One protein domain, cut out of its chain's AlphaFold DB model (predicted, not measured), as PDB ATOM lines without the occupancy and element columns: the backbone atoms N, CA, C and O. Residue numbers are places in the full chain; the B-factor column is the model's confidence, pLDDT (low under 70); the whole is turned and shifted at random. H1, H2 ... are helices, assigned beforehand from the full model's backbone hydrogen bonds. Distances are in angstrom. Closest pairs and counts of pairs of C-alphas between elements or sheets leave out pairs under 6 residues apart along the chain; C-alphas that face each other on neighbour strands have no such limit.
ATOM      1  N   ALA A   5     185.699 303.576 156.912       92.44
ATOM      2  CA  ALA A   5     184.996 304.489 157.809       92.44
ATOM      3  C   ALA A   5     184.817 303.948 159.242       92.44
ATOM      4  O   ALA A   5     184.692 304.748 160.159       92.44
ATOM      5  N   ILE A   6     184.829 302.622 159.449       92.94
ATOM      6  CA  ILE A   6     184.764 302.030 160.797       92.94
ATOM      7  C   ILE A   6     186.154 301.867 161.431       92.94
ATOM      8  O   ILE A   6     186.269 301.579 162.616       92.94
ATOM      9  N   LEU A   7     187.237 302.079 160.674       93.75
ATOM     10  CA  LEU A   7     188.617 301.999 161.166       93.75
ATOM     11  C   LEU A   7     189.056 303.307 161.844       93.75
ATOM     12  O   LEU A   7     190.165 303.802 161.638       93.75
ATOM     13  N   THR A   8     188.174 303.869 162.664       93.88
ATOM     14  CA  THR A   8     188.389 305.104 163.422       93.88
ATOM     15  C   THR A   8     187.968 304.908 164.873       93.88
ATOM     16  O   THR A   8     187.274 303.950 165.211       93.88
ATOM     17  N   PHE A   9     188.359 305.823 165.759       91.25
ATOM     18  CA  PHE A   9     187.854 305.834 167.133       91.25
ATOM     19  C   PHE A   9     186.311 305.950 167.132       91.25
ATOM     20  O   PHE A   9     185.790 306.702 166.304       91.25
ATOM     21  N   PRO A  10     185.571 305.249 168.020       91.31
ATOM     22  CA  PRO A  10     186.032 304.395 169.128       91.31
ATOM     23  C   PRO A  10     186.401 302.953 168.741       91.31
ATOM     24  O   PRO A  10     186.938 302.219 169.569       91.31
ATOM     25  N   PHE A  11     186.158 302.544 167.496       93.25
ATOM     26  CA  PHE A  11     186.340 301.163 167.055       93.25
ATOM     27  C   PHE A  11     187.804 300.777 166.840       93.25
ATOM     28  O   PHE A  11     188.191 299.656 167.155       93.25
ATOM     29  N   PHE A  12     188.650 301.673 166.338       95.19
ATOM     30  CA  PHE A  12     190.063 301.380 166.103       95.19
ATOM     31  C   PHE A  12     190.954 302.590 166.370       95.19
ATOM     32  O   PHE A  12     190.621 303.728 166.039       95.19
ATOM     33  N   SER A  13     192.131 302.334 166.936       94.31
ATOM     34  CA  SER A  13     193.201 303.321 167.034       94.31
ATOM     35  C   SER A  13     194.560 302.658 166.848       94.31
ATOM     36  O   SER A  13     194.885 301.692 167.543       94.31
ATOM     37  N   LEU A  14     195.388 303.226 165.964       93.50
ATOM     38  CA  LEU A  14     196.791 302.821 165.795       93.50
ATOM     39  C   LEU A  14     197.607 303.021 167.078       93.50
ATOM     40  O   LEU A  14     198.503 302.237 167.368       93.50
ATOM     41  N   ASN A  15     197.257 304.044 167.861       93.56
ATOM     42  CA  ASN A  15     197.879 304.339 169.151       93.56
ATOM     43  C   ASN A  15     197.145 303.654 170.322       93.56
ATOM     44  O   ASN A  15     197.526 303.827 171.479       93.56
ATOM     45  N   GLY A  16     196.063 302.919 170.042       87.31
ATOM     46  CA  GLY A  16     195.282 302.187 171.031       87.31
ATOM     47  C   GLY A  16     195.992 300.919 171.502       87.31
ATOM     48  O   GLY A  16     196.834 300.349 170.809       87.31
ATOM     49  N   SER A  17     195.633 300.437 172.693       91.56
ATOM     50  CA  SER A  17     196.137 299.143 173.157       91.56
ATOM     51  C   SER A  17     195.553 298.010 172.310       91.56
ATOM     52  O   SER A  17     194.404 298.076 171.868       91.56
ATOM     53  N   ARG A  18     196.314 296.917 172.134       91.62
ATOM     54  CA  ARG A  18     195.800 295.703 171.472       91.62
ATOM     55  C   ARG A  18     194.501 295.232 172.113       91.62
ATOM     56  O   ARG A  18     193.565 294.907 171.402       91.62
ATOM     57  N   PHE A  19     194.430 295.266 173.443       92.62
ATOM     58  CA  PHE A  19     193.224 294.938 174.193       92.62
ATOM     59  C   PHE A  19     192.015 295.777 173.755       92.62
ATOM     60  O   PHE A  19     190.982 295.199 173.436       92.62
ATOM     61  N   SER A  20     192.164 297.107 173.682       91.62
ATOM     62  CA  SER A  20     191.089 298.002 173.240       91.62
ATOM     63  C   SER A  20     190.635 297.645 171.830       91.62
ATOM     64  O   SER A  20     189.442 297.459 171.627       91.62
ATOM     65  N   ASN A  21     191.581 297.473 170.898       94.56
ATOM     66  CA  ASN A  21     191.286 297.120 169.508       94.56
ATOM     67  C   ASN A  21     190.632 295.730 169.377       94.56
ATOM     68  O   ASN A  21     189.764 295.546 168.532       94.56
ATOM     69  N   TYR A  22     191.002 294.751 170.211       95.12
ATOM     70  CA  TYR A  22     190.347 293.438 170.228       95.12
ATOM     71  C   TYR A  22     188.921 293.511 170.763       95.12
ATOM     72  O   TYR A  22     188.044 292.876 170.190       95.12
ATOM     73  N   SER A  23     188.682 294.276 171.834       94.56
ATOM     74  CA  SER A  23     187.329 294.438 172.379       94.56
ATOM     75  C   SER A  23     186.391 295.187 171.437       94.56
ATOM     76  O   SER A  23     185.181 295.017 171.536       94.56
ATOM     77  N   SER A  24     186.948 295.975 170.518       94.81
ATOM     78  CA  SER A  24     186.220 296.817 169.581       94.81
ATOM     79  C   SER A  24     186.159 296.222 168.175       94.81
ATOM     80  O   SER A  24     185.369 295.316 167.914       94.81
ATOM     81  N   ILE A  25     187.011 296.694 167.262       96.12
ATOM     82  CA  ILE A  25     187.051 296.257 165.871       96.12
ATOM     83  C   ILE A  25     187.350 294.762 165.745       96.12
ATOM     84  O   ILE A  25     186.869 294.127 164.817       96.12
ATOM     85  N   GLY A  26     188.093 294.175 166.688       95.38
ATOM     86  CA  GLY A  26     188.339 292.735 166.728       95.38
ATOM     87  C   GLY A  26     187.049 291.931 166.877       95.38
ATOM     88  O   GLY A  26     186.861 290.962 166.145       95.38
ATOM     89  N   THR A  27     186.142 292.362 167.756       96.69
ATOM     90  CA  THR A  27     184.815 291.754 167.902       96.69
ATOM     91  C   THR A  27     184.006 291.867 166.614       96.69
ATOM     92  O   THR A  27     183.432 290.874 166.188       96.69
ATOM     93  N   ILE A  28     184.025 293.026 165.944       95.81
ATOM     94  CA  ILE A  28     183.299 293.235 164.675       95.81
ATOM     95  C   ILE A  28     183.872 292.357 163.559       95.81
ATOM     96  O   ILE A  28     183.132 291.689 162.851       95.81
ATOM     97  N   ILE A  29     185.198 292.297 163.419       96.38
ATOM     98  CA  ILE A  29     185.846 291.416 162.438       96.38
ATOM     99  C   ILE A  29     185.436 289.961 162.675       96.38
ATOM    100  O   ILE A  29     185.156 289.236 161.725       96.38
ATOM    101  N   LEU A  30     185.394 289.526 163.933       96.50
ATOM    102  CA  LEU A  30     185.056 288.148 164.271       96.50
ATOM    103  C   LEU A  30     183.555 287.855 164.168       96.50
ATOM    104  O   LEU A  30     183.206 286.728 163.830       96.50
ATOM    105  N   HIS A  31     182.687 288.843 164.378       96.12
ATOM    106  CA  HIS A  31     181.270 288.777 164.019       96.12
ATOM    107  C   HIS A  31     181.122 288.525 162.507       96.12
ATOM    108  O   HIS A  31     180.548 287.518 162.095       96.12
ATOM    109  N   GLU A  32     181.779 289.343 161.679       95.25
ATOM    110  CA  GLU A  32     181.748 289.227 160.214       95.25
ATOM    111  C   GLU A  32     182.312 287.891 159.714       95.25
ATOM    112  O   GLU A  32     181.802 287.304 158.763       95.25
ATOM    113  N   MET A  33     183.362 287.378 160.361       95.00
ATOM    114  CA  MET A  33     183.896 286.047 160.062       95.00
ATOM    115  C   MET A  33     182.933 284.930 160.476       95.00
ATOM    116  O   MET A  33     182.875 283.902 159.804       95.00
ATOM    117  N   SER A  34     182.183 285.116 161.565       94.06
ATOM    118  CA  SER A  34     181.244 284.113 162.081       94.06
ATOM    119  C   SER A  34     180.019 283.944 161.185       94.06
ATOM    120  O   SER A  34     179.449 282.855 161.177       94.06
ATOM    121  N   HIS A  35     179.667 284.949 160.372       93.44
ATOM    122  CA  HIS A  35     178.614 284.802 159.361       93.44
ATOM    123  C   HIS A  35     178.881 283.655 158.397       93.44
ATOM    124  O   HIS A  35     177.938 282.999 157.990       93.44
ATOM    125  N   ALA A  36     180.141 283.313 158.105       91.19
ATOM    126  CA  ALA A  36     180.459 282.155 157.263       91.19
ATOM    127  C   ALA A  36     179.945 280.815 157.830       91.19
ATOM    128  O   ALA A  36     179.876 279.824 157.106       91.19
ATOM    129  N   LEU A  37     179.601 280.776 159.120       88.81
ATOM    130  CA  LEU A  37     179.151 279.593 159.845       88.81
ATOM    131  C   LEU A  37     177.728 279.737 160.393       88.81
ATOM    132  O   LEU A  37     177.325 278.902 161.200       88.81
ATOM    133  N   ASP A  38     176.980 280.776 160.013       87.00
ATOM    134  CA  ASP A  38     175.569 280.892 160.388       87.00
ATOM    135  C   ASP A  38     174.691 279.877 159.626       87.00
ATOM    136  O   ASP A  38     175.152 279.158 158.730       87.00
ATOM    137  N   LEU A  39     173.412 279.780 159.995       79.38
ATOM    138  CA  LEU A  39     172.485 278.798 159.419       79.38
ATOM    139  C   LEU A  39     172.390 278.892 157.894       79.38
ATOM    140  O   LEU A  39     172.249 277.876 157.219       79.38
ATOM    141  N   ASN A  40     172.477 280.106 157.353       83.00
ATOM    142  CA  ASN A  40     172.313 280.343 155.925       83.00
ATOM    143  C   ASN A  40     173.609 280.093 155.159       83.00
ATOM    144  O   ASN A  40     173.561 279.683 154.000       83.00
ATOM    145  N   SER A  41     174.750 280.369 155.783       87.62
ATOM    146  CA  SER A  41     176.053 280.379 155.124       87.62
ATOM    147  C   SER A  41     176.825 279.074 155.306       87.62
ATOM    148  O   SER A  41     177.647 278.726 154.464       87.62
ATOM    149  N   SER A  42     176.522 278.299 156.350       87.75
ATOM    150  CA  SER A  42     177.181 277.015 156.638       87.75
ATOM    151  C   SER A  42     177.007 275.955 155.541       87.75
ATOM    152  O   SER A  42     177.770 274.997 155.484       87.75
ATOM    153  N   GLN A  43     176.050 276.132 154.630       88.06
ATOM    154  CA  GLN A  43     175.857 275.290 153.441       88.06
ATOM    155  C   GLN A  43     176.811 275.618 152.276       88.06
ATOM    156  O   GLN A  43     176.798 274.917 151.261       88.06
ATOM    157  N   PHE A  44     177.613 276.680 152.387       91.38
ATOM    158  CA  PHE A  44     178.584 277.072 151.370       91.38
ATOM    159  C   PHE A  44     179.993 276.614 151.751       91.38
ATOM    160  O   PHE A  44     180.417 276.751 152.896       91.38
ATOM    161  N   ASP A  45     180.732 276.072 150.783       91.50
ATOM    162  CA  ASP A  45     182.139 275.713 150.962       91.50
ATOM    163  C   ASP A  45     183.056 276.955 151.001       91.50
ATOM    164  O   ASP A  45     182.642 278.085 150.740       91.50
ATOM    165  N   GLY A  46     184.351 276.754 151.265       90.56
ATOM    166  CA  GLY A  46     185.341 277.842 151.298       90.56
ATOM    167  C   GLY A  46     185.573 278.569 149.960       90.56
ATOM    168  O   GLY A  46     186.384 279.492 149.904       90.56
ATOM    169  N   ARG A  47     184.906 278.153 148.875       93.94
ATOM    170  CA  ARG A  47     184.894 278.827 147.568       93.94
ATOM    171  C   ARG A  47     183.561 279.530 147.289       93.94
ATOM    172  O   ARG A  47     183.442 280.165 146.245       93.94
ATOM    173  N   GLY A  48     182.587 279.431 148.194       91.56
ATOM    174  CA  GLY A  48     181.253 280.003 148.041       91.56
ATOM    175  C   GLY A  48     180.292 279.145 147.215       91.56
ATOM    176  O   GLY A  48     179.281 279.665 146.750       91.56
ATOM    177  N   ASN A  49     180.576 277.853 147.005       94.06
ATOM    178  CA  ASN A  49     179.634 276.950 146.335       94.06
ATOM    179  C   ASN A  49     178.689 276.316 147.349       94.06
ATOM    180  O   ASN A  49     179.136 275.874 148.404       94.06
ATOM    181  N   LEU A  50     177.414 276.180 146.986       91.94
ATOM    182  CA  LEU A  50     176.461 275.388 147.757       91.94
ATOM    183  C   LEU A  50     176.892 273.912 147.730       91.94
ATOM    184  O   LEU A  50     176.780 273.244 146.701       91.94
ATOM    185  N   SER A  51     177.422 273.418 148.845       88.81
ATOM    186  CA  SER A  51     177.975 272.071 148.966       88.81
ATOM    187  C   SER A  51     177.894 271.611 150.413       88.81
ATOM    188  O   SER A  51     178.395 272.280 151.310       88.81
ATOM    189  N   SER A  52     177.324 270.430 150.650       79.44
ATOM    190  CA  SER A  52     177.356 269.807 151.975       79.44
ATOM    191  C   SER A  52     178.784 269.343 152.273       79.44
ATOM    192  O   SER A  52     179.247 268.331 151.748       79.44
ATOM    193  N   TRP A  53     179.514 270.147 153.045       88.88
ATOM    194  CA  TRP A  53     180.897 269.878 153.455       88.88
ATOM    195  C   TRP A  53     181.008 269.423 154.917       88.88
ATOM    196  O   TRP A  53     182.065 268.944 155.326       88.88
ATOM    197  N   SER A  54     179.933 269.563 155.697       85.38
ATOM    198  CA  SER A  54     179.830 269.060 157.065       85.38
ATOM    199  C   SER A  54     179.308 267.622 157.090       85.38
ATOM    200  O   SER A  54     178.522 267.205 156.236       85.38
ATOM    201  N   ASN A  55     179.747 266.839 158.077       89.44
ATOM    202  CA  ASN A  55     179.188 265.509 158.289       89.44
ATOM    203  C   ASN A  55     177.782 265.632 158.879       89.44
ATOM    204  O   ASN A  55     177.533 266.495 159.716       89.44
ATOM    205  N   HIS A  56     176.900 264.689 158.548       87.81
ATOM    206  CA  HIS A  56     175.514 264.690 159.027       87.81
ATOM    207  C   HIS A  56     175.382 264.813 160.558       87.81
ATOM    208  O   HIS A  56     174.538 265.555 161.054       87.81
ATOM    209  N   ASN A  57     176.250 264.133 161.314       92.69
ATOM    210  CA  ASN A  57     176.253 264.218 162.776       92.69
ATOM    211  C   ASN A  57     176.610 265.625 163.278       92.69
ATOM    212  O   ASN A  57     176.012 266.096 164.243       92.69
ATOM    213  N   ASP A  58     177.557 266.296 162.619       89.88
ATOM    214  CA  ASP A  58     177.974 267.651 162.984       89.88
ATOM    215  C   ASP A  58     176.850 268.650 162.682       89.88
ATOM    216  O   ASP A  58     176.580 269.533 163.495       89.88
ATOM    217  N   THR A  59     176.130 268.458 161.569       86.81
ATOM    218  CA  THR A  59     174.938 269.246 161.224       86.81
ATOM    219  C   THR A  59     173.853 269.120 162.292       86.81
ATOM    220  O   THR A  59     173.364 270.134 162.780       86.81
ATOM    221  N   ILE A  60     173.530 267.897 162.728       89.88
ATOM    222  CA  ILE A  60     172.529 267.664 163.785       89.88
ATOM    223  C   ILE A  60     172.939 268.361 165.089       89.88
ATOM    224  O   ILE A  60     172.126 269.022 165.739       89.88
ATOM    225  N   VAL A  61     174.206 268.228 165.490       91.12
ATOM    226  CA  VAL A  61     174.720 268.877 166.704       91.12
ATOM    227  C   VAL A  61     174.618 270.399 166.593       91.12
ATOM    228  O   VAL A  61     174.189 271.051 167.547       91.12
ATOM    229  N   TYR A  62     174.970 270.960 165.437       86.88
ATOM    230  CA  TYR A  62     174.878 272.391 165.172       86.88
ATOM    231  C   TYR A  62     173.430 272.899 165.242       86.88
ATOM    232  O   TYR A  62     173.151 273.852 165.973       86.88
ATOM    233  N   GLU A  63     172.486 272.214 164.592       85.06
ATOM    234  CA  GLU A  63     171.056 272.540 164.660       85.06
ATOM    235  C   GLU A  63     170.541 272.529 166.106       85.06
ATOM    236  O   GLU A  63     169.834 273.445 166.530       85.06
ATOM    237  N   HIS A  64     170.954 271.550 166.918       90.00
ATOM    238  CA  HIS A  64     170.606 271.520 168.339       90.00
ATOM    239  C   HIS A  64     171.180 272.703 169.131       90.00
ATOM    240  O   HIS A  64     170.505 273.217 170.028       90.00
ATOM    241  N   MET A  65     172.404 273.154 168.836       87.81
ATOM    242  CA  MET A  65     172.988 274.337 169.480       87.81
ATOM    243  C   MET A  65     172.205 275.605 169.131       87.81
ATOM    244  O   MET A  65     171.881 276.385 170.028       87.81
ATOM    245  N   VAL A  66     171.836 275.766 167.861       81.69
ATOM    246  CA  VAL A  66     171.001 276.875 167.389       81.69
ATOM    247  C   VAL A  66     169.640 276.864 168.082       81.69
ATOM    248  O   VAL A  66     169.217 277.885 168.614       81.69
ATOM    249  N   GLN A  67     168.971 275.710 168.169       83.88
ATOM    250  CA  GLN A  67     167.677 275.610 168.855       83.88
ATOM    251  C   GLN A  67     167.766 276.012 170.332       83.88
ATOM    252  O   GLN A  67     166.871 276.674 170.859       83.88
ATOM    253  N   ARG A  68     168.868 275.676 171.011       87.44
ATOM    254  CA  ARG A  68     169.107 276.129 172.388       87.44
ATOM    255  C   ARG A  68     169.312 277.639 172.475       87.44
ATOM    256  O   ARG A  68     168.816 278.244 173.422       87.44
ATOM    257  N   LEU A  69     170.009 278.241 171.512       83.31
ATOM    258  CA  LEU A  69     170.182 279.692 171.443       83.31
ATOM    259  C   LEU A  69     168.831 280.399 171.260       83.31
ATOM    260  O   LEU A  69     168.525 281.327 172.005       83.31
ATOM    261  N   ILE A  70     167.983 279.904 170.353       79.69
ATOM    262  CA  ILE A  70     166.618 280.414 170.144       79.69
ATOM    263  C   ILE A  70     165.832 280.383 171.456       79.69
ATOM    264  O   ILE A  70     165.278 281.396 171.877       79.69
ATOM    265  N   GLN A  71     165.845 279.243 172.155       83.12
ATOM    266  CA  GLN A  71     165.171 279.106 173.448       83.12
ATOM    267  C   GLN A  71     165.683 280.120 174.479       83.12
ATOM    268  O   GLN A  71     164.883 280.706 175.204       83.12
ATOM    269  N   GLN A  72     166.999 280.356 174.546       82.69
ATOM    270  CA  GLN A  72     167.579 281.354 175.451       82.69
ATOM    271  C   GLN A  72     167.098 282.773 175.134       82.69
ATOM    272  O   GLN A  72     166.748 283.512 176.053       82.69
ATOM    273  N   ILE A  73     167.042 283.139 173.855       77.56
ATOM    274  CA  ILE A  73     166.583 284.461 173.415       77.56
ATOM    275  C   ILE A  73     165.099 284.652 173.758       77.56
ATOM    276  O   ILE A  73     164.734 285.673 174.345       77.56
ATOM    277  N   CYS A  74     164.253 283.651 173.490       74.81
ATOM    278  CA  CYS A  74     162.822 283.709 173.805       74.81
ATOM    279  C   CYS A  74     162.541 283.889 175.309       74.81
ATOM    280  O   CYS A  74     161.531 284.484 175.678       74.81
ATOM    281  N   LEU A  75     163.425 283.413 176.196       77.12
ATOM    282  CA  LEU A  75     163.283 283.612 177.646       77.12
ATOM    283  C   LEU A  75     163.557 285.058 178.088       77.12
ATOM    284  O   LEU A  75     162.997 285.502 179.092       77.12
ATOM    285  N   ILE A  76     164.422 285.774 177.367       71.75
ATOM    286  CA  ILE A  76     164.815 287.156 177.675       71.75
ATOM    287  C   ILE A  76     163.783 288.142 177.104       71.75
ATOM    288  O   ILE A  76     163.458 289.142 177.745       71.75
ATOM    289  N   ASN A  77     163.207 287.832 175.942       61.94
ATOM    290  CA  ASN A  77     162.356 288.740 175.170       61.94
ATOM    291  C   ASN A  77     160.850 288.645 175.481       61.94
ATOM    292  O   ASN A  77     160.025 288.572 174.576       61.94
ATOM    293  N   LYS A  78     160.439 288.792 176.750       56.31
ATOM    294  CA  LYS A  78     159.005 288.946 177.114       56.31
ATOM    295  C   LYS A  78     158.329 290.248 176.606       56.31
ATOM    296  O   LYS A  78     157.270 290.608 177.103       56.31
ATOM    297  N   GLY A  79     158.940 290.979 175.668       51.16
ATOM    298  CA  GLY A  79     158.433 292.247 175.122       51.16
ATOM    299  C   GLY A  79     158.695 292.467 173.625       51.16
ATOM    300  O   GLY A  79     158.434 293.555 173.127       51.16
ATOM    301  N   PHE A  80     159.202 291.455 172.915       50.31
ATOM    302  CA  PHE A  80     159.450 291.479 171.466       50.31
ATOM    303  C   PHE A  80     158.802 290.251 170.820       50.31
ATOM    304  O   PHE A  80     159.467 289.468 170.148       50.31
ATOM    305  N   GLU A  81     157.505 290.068 171.081       48.03
ATOM    306  CA  GLU A  81     156.741 288.847 170.774       48.03
ATOM    307  C   GLU A  81     156.739 288.453 169.277       48.03
ATOM    308  O   GLU A  81     156.413 287.312 168.967       48.03
ATOM    309  N   ASP A  82     157.216 289.324 168.377       52.66
ATOM    310  CA  ASP A  82     157.228 289.116 166.920       52.66
ATOM    311  C   ASP A  82     158.625 289.148 166.247       52.66
ATOM    312  O   ASP A  82     158.713 289.050 165.024       52.66
ATOM    313  N   VAL A  83     159.740 289.280 166.986       51.53
ATOM    314  CA  VAL A  83     161.079 289.575 166.392       51.53
ATOM    315  C   VAL A  83     161.982 288.340 166.236       51.53
ATOM    316  O   VAL A  83     163.204 288.431 166.224       51.53
ATOM    317  N   HIS A  84     161.421 287.138 166.143       60.97
ATOM    318  CA  HIS A  84     162.235 285.918 166.054       60.97
ATOM    319  C   HIS A  84     162.262 285.348 164.636       60.97
ATOM    320  O   HIS A  84     161.876 284.204 164.393       60.97
ATOM    321  N   GLY A  85     162.727 286.171 163.693       63.50
ATOM    322  CA  GLY A  85     163.122 285.724 162.367       63.50
ATOM    323  C   GLY A  85     164.474 285.005 162.393       63.50
ATOM    324  O   GLY A  85     165.267 285.118 163.328       63.50
ATOM    325  N   HIS A  86     164.758 284.243 161.332       68.38
ATOM    326  CA  HIS A  86     166.064 283.591 161.159       68.38
ATOM    327  C   HIS A  86     167.218 284.610 161.085       68.38
ATOM    328  O   HIS A  86     168.346 284.272 161.431       68.38
ATOM    329  N   ALA A  87     166.944 285.849 160.658       77.31
ATOM    330  CA  ALA A  87     167.951 286.899 160.544       77.31
ATOM    331  C   ALA A  87     168.486 287.319 161.921       77.31
ATOM    332  O   ALA A  87     169.690 287.292 162.143       77.31
ATOM    333  N   GLU A  88     167.607 287.612 162.877       82.12
ATOM    334  CA  GLU A  88     167.997 288.038 164.222       82.12
ATOM    335  C   GLU A  88     168.745 286.939 164.977       82.12
ATOM    336  O   GLU A  88     169.690 287.212 165.713       82.12
ATOM    337  N   ILE A  89     168.356 285.679 164.770       83.69
ATOM    338  CA  ILE A  89     169.051 284.527 165.356       83.69
ATOM    339  C   ILE A  89     170.478 284.420 164.811       83.69
ATOM    340  O   ILE A  89     171.397 284.151 165.586       83.69
ATOM    341  N   ASN A  90     170.669 284.648 163.509       87.00
ATOM    342  CA  ASN A  90     171.997 284.632 162.901       87.00
ATOM    343  C   ASN A  90     172.879 285.747 163.475       87.00
ATOM    344  O   ASN A  90     173.996 285.452 163.883       87.00
ATOM    345  N   GLU A  91     172.365 286.974 163.602       90.56
ATOM    346  CA  GLU A  91     173.111 288.091 164.208       90.56
ATOM    347  C   GLU A  91     173.487 287.814 165.671       90.56
ATOM    348  O   GLU A  91     174.615 288.037 166.099       90.56
ATOM    349  N   ILE A  92     172.572 287.239 166.459       89.25
ATOM    350  CA  ILE A  92     172.870 286.894 167.857       89.25
ATOM    351  C   ILE A  92     173.911 285.768 167.934       89.25
ATOM    352  O   ILE A  92     174.773 285.772 168.821       89.25
ATOM    353  N   PHE A  93     173.854 284.800 167.016       89.75
ATOM    354  CA  PHE A  93     174.869 283.757 166.896       89.75
ATOM    355  C   PHE A  93     176.242 284.351 166.557       89.75
ATOM    356  O   PHE A  93     177.233 284.000 167.214       89.75
ATOM    357  N   THR A  94     176.321 285.256 165.578       92.94
ATOM    358  CA  THR A  94     177.584 285.868 165.148       92.94
ATOM    359  C   THR A  94     178.140 286.830 166.186       92.94
ATOM    360  O   THR A  94     179.339 286.774 166.457       92.94
ATOM    361  N   ASP A  95     177.298 287.603 166.872       93.50
ATOM    362  CA  ASP A  95     177.688 288.425 168.022       93.50
ATOM    363  C   ASP A  95     178.272 287.579 169.150       93.50
ATOM    364  O   ASP A  95     179.368 287.847 169.654       93.50
ATOM    365  N   THR A  96     177.560 286.517 169.533       91.50
ATOM    366  CA  THR A  96     177.973 285.631 170.626       91.50
ATOM    367  C   THR A  96     179.303 284.955 170.302       91.50
ATOM    368  O   THR A  96     180.208 284.919 171.141       91.50
ATOM    369  N   THR A  97     179.444 284.444 169.080       92.44
ATOM    370  CA  THR A  97     180.661 283.771 168.614       92.44
ATOM    371  C   THR A  97     181.821 284.757 168.488       92.44
ATOM    372  O   THR A  97     182.905 284.514 169.028       92.44
ATOM    373  N   GLY A  98     181.580 285.910 167.862       95.50
ATOM    374  CA  GLY A  98     182.562 286.971 167.676       95.50
ATOM    375  C   GLY A  98     183.128 287.468 169.003       95.50
ATOM    376  O   GLY A  98     184.348 287.523 169.175       95.50
ATOM    377  N   LEU A  99     182.262 287.717 169.990       95.12
ATOM    378  CA  LEU A  99     182.658 288.105 171.345       95.12
ATOM    379  C   LEU A  99     183.518 287.054 172.043       95.12
ATOM    380  O   LEU A  99     184.527 287.394 172.666       95.12
ATOM    381  N   GLN A 100     183.140 285.777 171.958       93.75
ATOM    382  CA  GLN A 100     183.884 284.693 172.602       93.75
ATOM    383  C   GLN A 100     185.289 284.540 172.015       93.75
ATOM    384  O   GLN A 100     186.268 284.408 172.765       93.75
ATOM    385  N   ILE A 101     185.406 284.592 170.686       94.94
ATOM    386  CA  ILE A 101     186.696 284.482 170.004       94.94
ATOM    387  C   ILE A 101     187.539 285.734 170.282       94.94
ATOM    388  O   ILE A 101     188.716 285.606 170.623       94.94
ATOM    389  N   ALA A 102     186.948 286.931 170.240       95.75
ATOM    390  CA  ALA A 102     187.651 288.190 170.490       95.75
ATOM    391  C   ALA A 102     188.182 288.269 171.928       95.75
ATOM    392  O   ALA A 102     189.347 288.612 172.144       95.75
ATOM    393  N   ALA A 103     187.374 287.867 172.913       94.62
ATOM    394  CA  ALA A 103     187.792 287.789 174.310       94.62
ATOM    395  C   ALA A 103     188.932 286.777 174.506       94.62
ATOM    396  O   ALA A 103     189.855 287.013 175.289       94.62
ATOM    397  N   SER A 104     188.891 285.655 173.785       93.56
ATOM    398  CA  SER A 104     189.950 284.643 173.815       93.56
ATOM    399  C   SER A 104     191.245 285.163 173.185       93.56
ATOM    400  O   SER A 104     192.312 285.022 173.780       93.56
ATOM    401  N   ALA A 105     191.159 285.859 172.049       93.06
ATOM    402  CA  ALA A 105     192.303 286.498 171.402       93.06
ATOM    403  C   ALA A 105     192.911 287.622 172.266       93.06
ATOM    404  O   ALA A 105     194.132 287.730 172.392       93.06
ATOM    405  N   ALA A 106     192.078 288.419 172.941       92.12
ATOM    406  CA  ALA A 106     192.528 289.486 173.834       92.12
ATOM    407  C   ALA A 106     193.351 288.962 175.027       92.12
ATOM    408  O   ALA A 106     194.298 289.629 175.462       92.12
ATOM    409  N   LYS A 107     193.040 287.759 175.530       90.25
ATOM    410  CA  LYS A 107     193.810 287.091 176.599       90.25
ATOM    411  C   LYS A 107     195.210 286.670 176.157       90.25
ATOM    412  O   LYS A 107     196.111 286.621 176.986       90.25
ATOM    413  N   LEU A 108     195.425 286.405 174.866       89.38
ATOM    414  CA  LEU A 108     196.753 286.063 174.338       89.38
ATOM    415  C   LEU A 108     197.701 287.267 174.310       89.38
ATOM    416  O   LEU A 108     198.914 287.106 174.202       89.38
ATOM    417  N   THR A 109     197.157 288.484 174.377       85.00
ATOM    418  CA  THR A 109     197.926 289.717 174.166       85.00
ATOM    419  C   THR A 109     197.901 290.674 175.352       85.00
ATOM    420  O   THR A 109     198.588 291.701 175.307       85.00
ATOM    421  N   SER A 110     197.136 290.359 176.405       84.19
ATOM    422  CA  SER A 110     196.969 291.212 177.580       84.19
ATOM    423  C   SER A 110     196.577 290.429 178.839       84.19
ATOM    424  O   SER A 110     196.006 289.347 178.756       84.19
ATOM    425  N   THR A 111     196.833 291.008 180.014       87.56
ATOM    426  CA  THR A 111     196.468 290.449 181.330       87.56
ATOM    427  C   THR A 111     195.091 290.910 181.823       87.56
ATOM    428  O   THR A 111     194.739 290.689 182.983       87.56
ATOM    429  N   HIS A 112     194.307 291.575 180.968       87.81
ATOM    430  CA  HIS A 112     192.988 292.074 181.339       87.81
ATOM    431  C   HIS A 112     192.018 290.927 181.621       87.81
ATOM    432  O   HIS A 112     192.036 289.866 180.996       87.81
ATOM    433  N   THR A 113     191.117 291.175 182.562       90.38
ATOM    434  CA  THR A 113     190.055 290.240 182.924       90.38
ATOM    435  C   THR A 113     188.959 290.199 181.860       90.38
ATOM    436  O   THR A 113     188.717 291.178 181.152       90.38
ATOM    437  N   ALA A 114     188.208 289.095 181.818       89.44
ATOM    438  CA  ALA A 114     187.007 288.998 180.986       89.44
ATOM    439  C   ALA A 114     186.008 290.129 181.294       89.44
ATOM    440  O   ALA A 114     185.431 290.710 180.384       89.44
ATOM    441  N   ARG A 115     185.869 290.516 182.573       92.69
ATOM    442  CA  ARG A 115     185.030 291.650 182.981       92.69
ATOM    443  C   ARG A 115     185.453 292.932 182.267       92.69
ATOM    444  O   ARG A 115     184.618 293.584 181.656       92.69
ATOM    445  N   GLN A 116     186.738 293.282 182.311       93.31
ATOM    446  CA  GLN A 116     187.239 294.479 181.628       93.31
ATOM    447  C   GLN A 116     186.977 294.429 180.122       93.31
ATOM    448  O   GLN A 116     186.629 295.458 179.553       93.31
ATOM    449  N   PHE A 117     187.111 293.254 179.494       94.69
ATOM    450  CA  PHE A 117     186.835 293.080 178.067       94.69
ATOM    451  C   PHE A 117     185.380 293.420 177.733       94.69
ATOM    452  O   PHE A 117     185.130 294.287 176.902       94.69
ATOM    453  N   PHE A 118     184.423 292.811 178.438       94.19
ATOM    454  CA  PHE A 118     183.001 293.051 178.179       94.19
ATOM    455  C   PHE A 118     182.572 294.486 178.505       94.19
ATOM    456  O   PHE A 118     181.757 295.054 177.788       94.19
ATOM    457  N   PHE A 119     183.160 295.117 179.530       94.12
ATOM    458  CA  PHE A 119     182.935 296.543 179.796       94.12
ATOM    459  C   PHE A 119     183.515 297.458 178.718       94.12
ATOM    460  O   PHE A 119     183.003 298.557 178.536       94.12
ATOM    461  N   ALA A 120     184.612 297.066 178.069       92.31
ATOM    462  CA  ALA A 120     185.180 297.829 176.968       92.31
ATOM    463  C   ALA A 120     184.317 297.688 175.711       92.31
ATOM    464  O   ALA A 120     183.994 298.703 175.110       92.31
ATOM    465  N   TRP A 121     183.883 296.467 175.384       94.62
ATOM    466  CA  TRP A 121     182.974 296.202 174.265       94.62
ATOM    467  C   TRP A 121     181.628 296.925 174.412       94.62
ATOM    468  O   TRP A 121     181.183 297.574 173.479       94.62
ATOM    469  N   ALA A 122     181.017 296.902 175.599       93.56
ATOM    470  CA  ALA A 122     179.702 297.509 175.828       93.56
ATOM    471  C   ALA A 122     179.679 299.056 175.786       93.56
ATOM    472  O   ALA A 122     178.628 299.657 175.989       93.56
ATOM    473  N   LYS A 123     180.834 299.715 175.622       88.31
ATOM    474  CA  LYS A 123     180.960 301.185 175.561       88.31
ATOM    475  C   LYS A 123     181.028 301.736 174.141       88.31
ATOM    476  O   LYS A 123     181.171 302.948 173.979       88.31
TER     477      LYS A 123
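This is residues 5 to 123 of the 124 residues of a protein of Oenococcus sp. UCMA 16435 (UniProt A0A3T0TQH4). H3, the longest helix, crosses H1 as an X; H2 crosses near H3's first end, and short H4 packs on residues 19 to 27 of H1. Residues 75 to 82 stick out. The printed part has 119 residues, with H1, H2, H3 and H4 in chain order and no named strand: all helix, only just loose, close to compact, with a radius of gyration of the C-alphas of 16.5 A and spans of 45 by 40 by 29 A.

H3, residues 86 to 109, measures 35.0 A from C-alpha 86 at (166.064, 283.591, 161.159). H1 is residues 18 to 37, 25.9 A, with a kink of 42 degrees near residue 27. H2 is residues 56 to 76, 31.1 A. H4, residues 114 to 121, ends at C-alpha 121, (182.974, 296.202, 174.265).

H3, the hub, touches H1 at a steep tilt of 40 degrees, opposite ways; their closest C-alphas, His 31 and Gly 98, are 4.3 A apart. Residues 89 to 93 of H3 touch residues 66 to 70 of H2, about perpendicular at 82 degrees, closest at the C-alphas of Ile 70 and Ile 89, 6.8 A. H4 touches H1, closest at the C-alphas of Ser 23 and Trp 121, 5.1 A. H2 is apart from H1 and H4. Every O i to N i+4 pair is within hydrogen-bond range in H4, against 12 of 16 in H1, 16 of 17 in H2 and 18 of 20 in H3.

The printed part has no cut. The H1 to H2 link, 18 residues, is long. Residues 77 to 86 have pLDDT under 70.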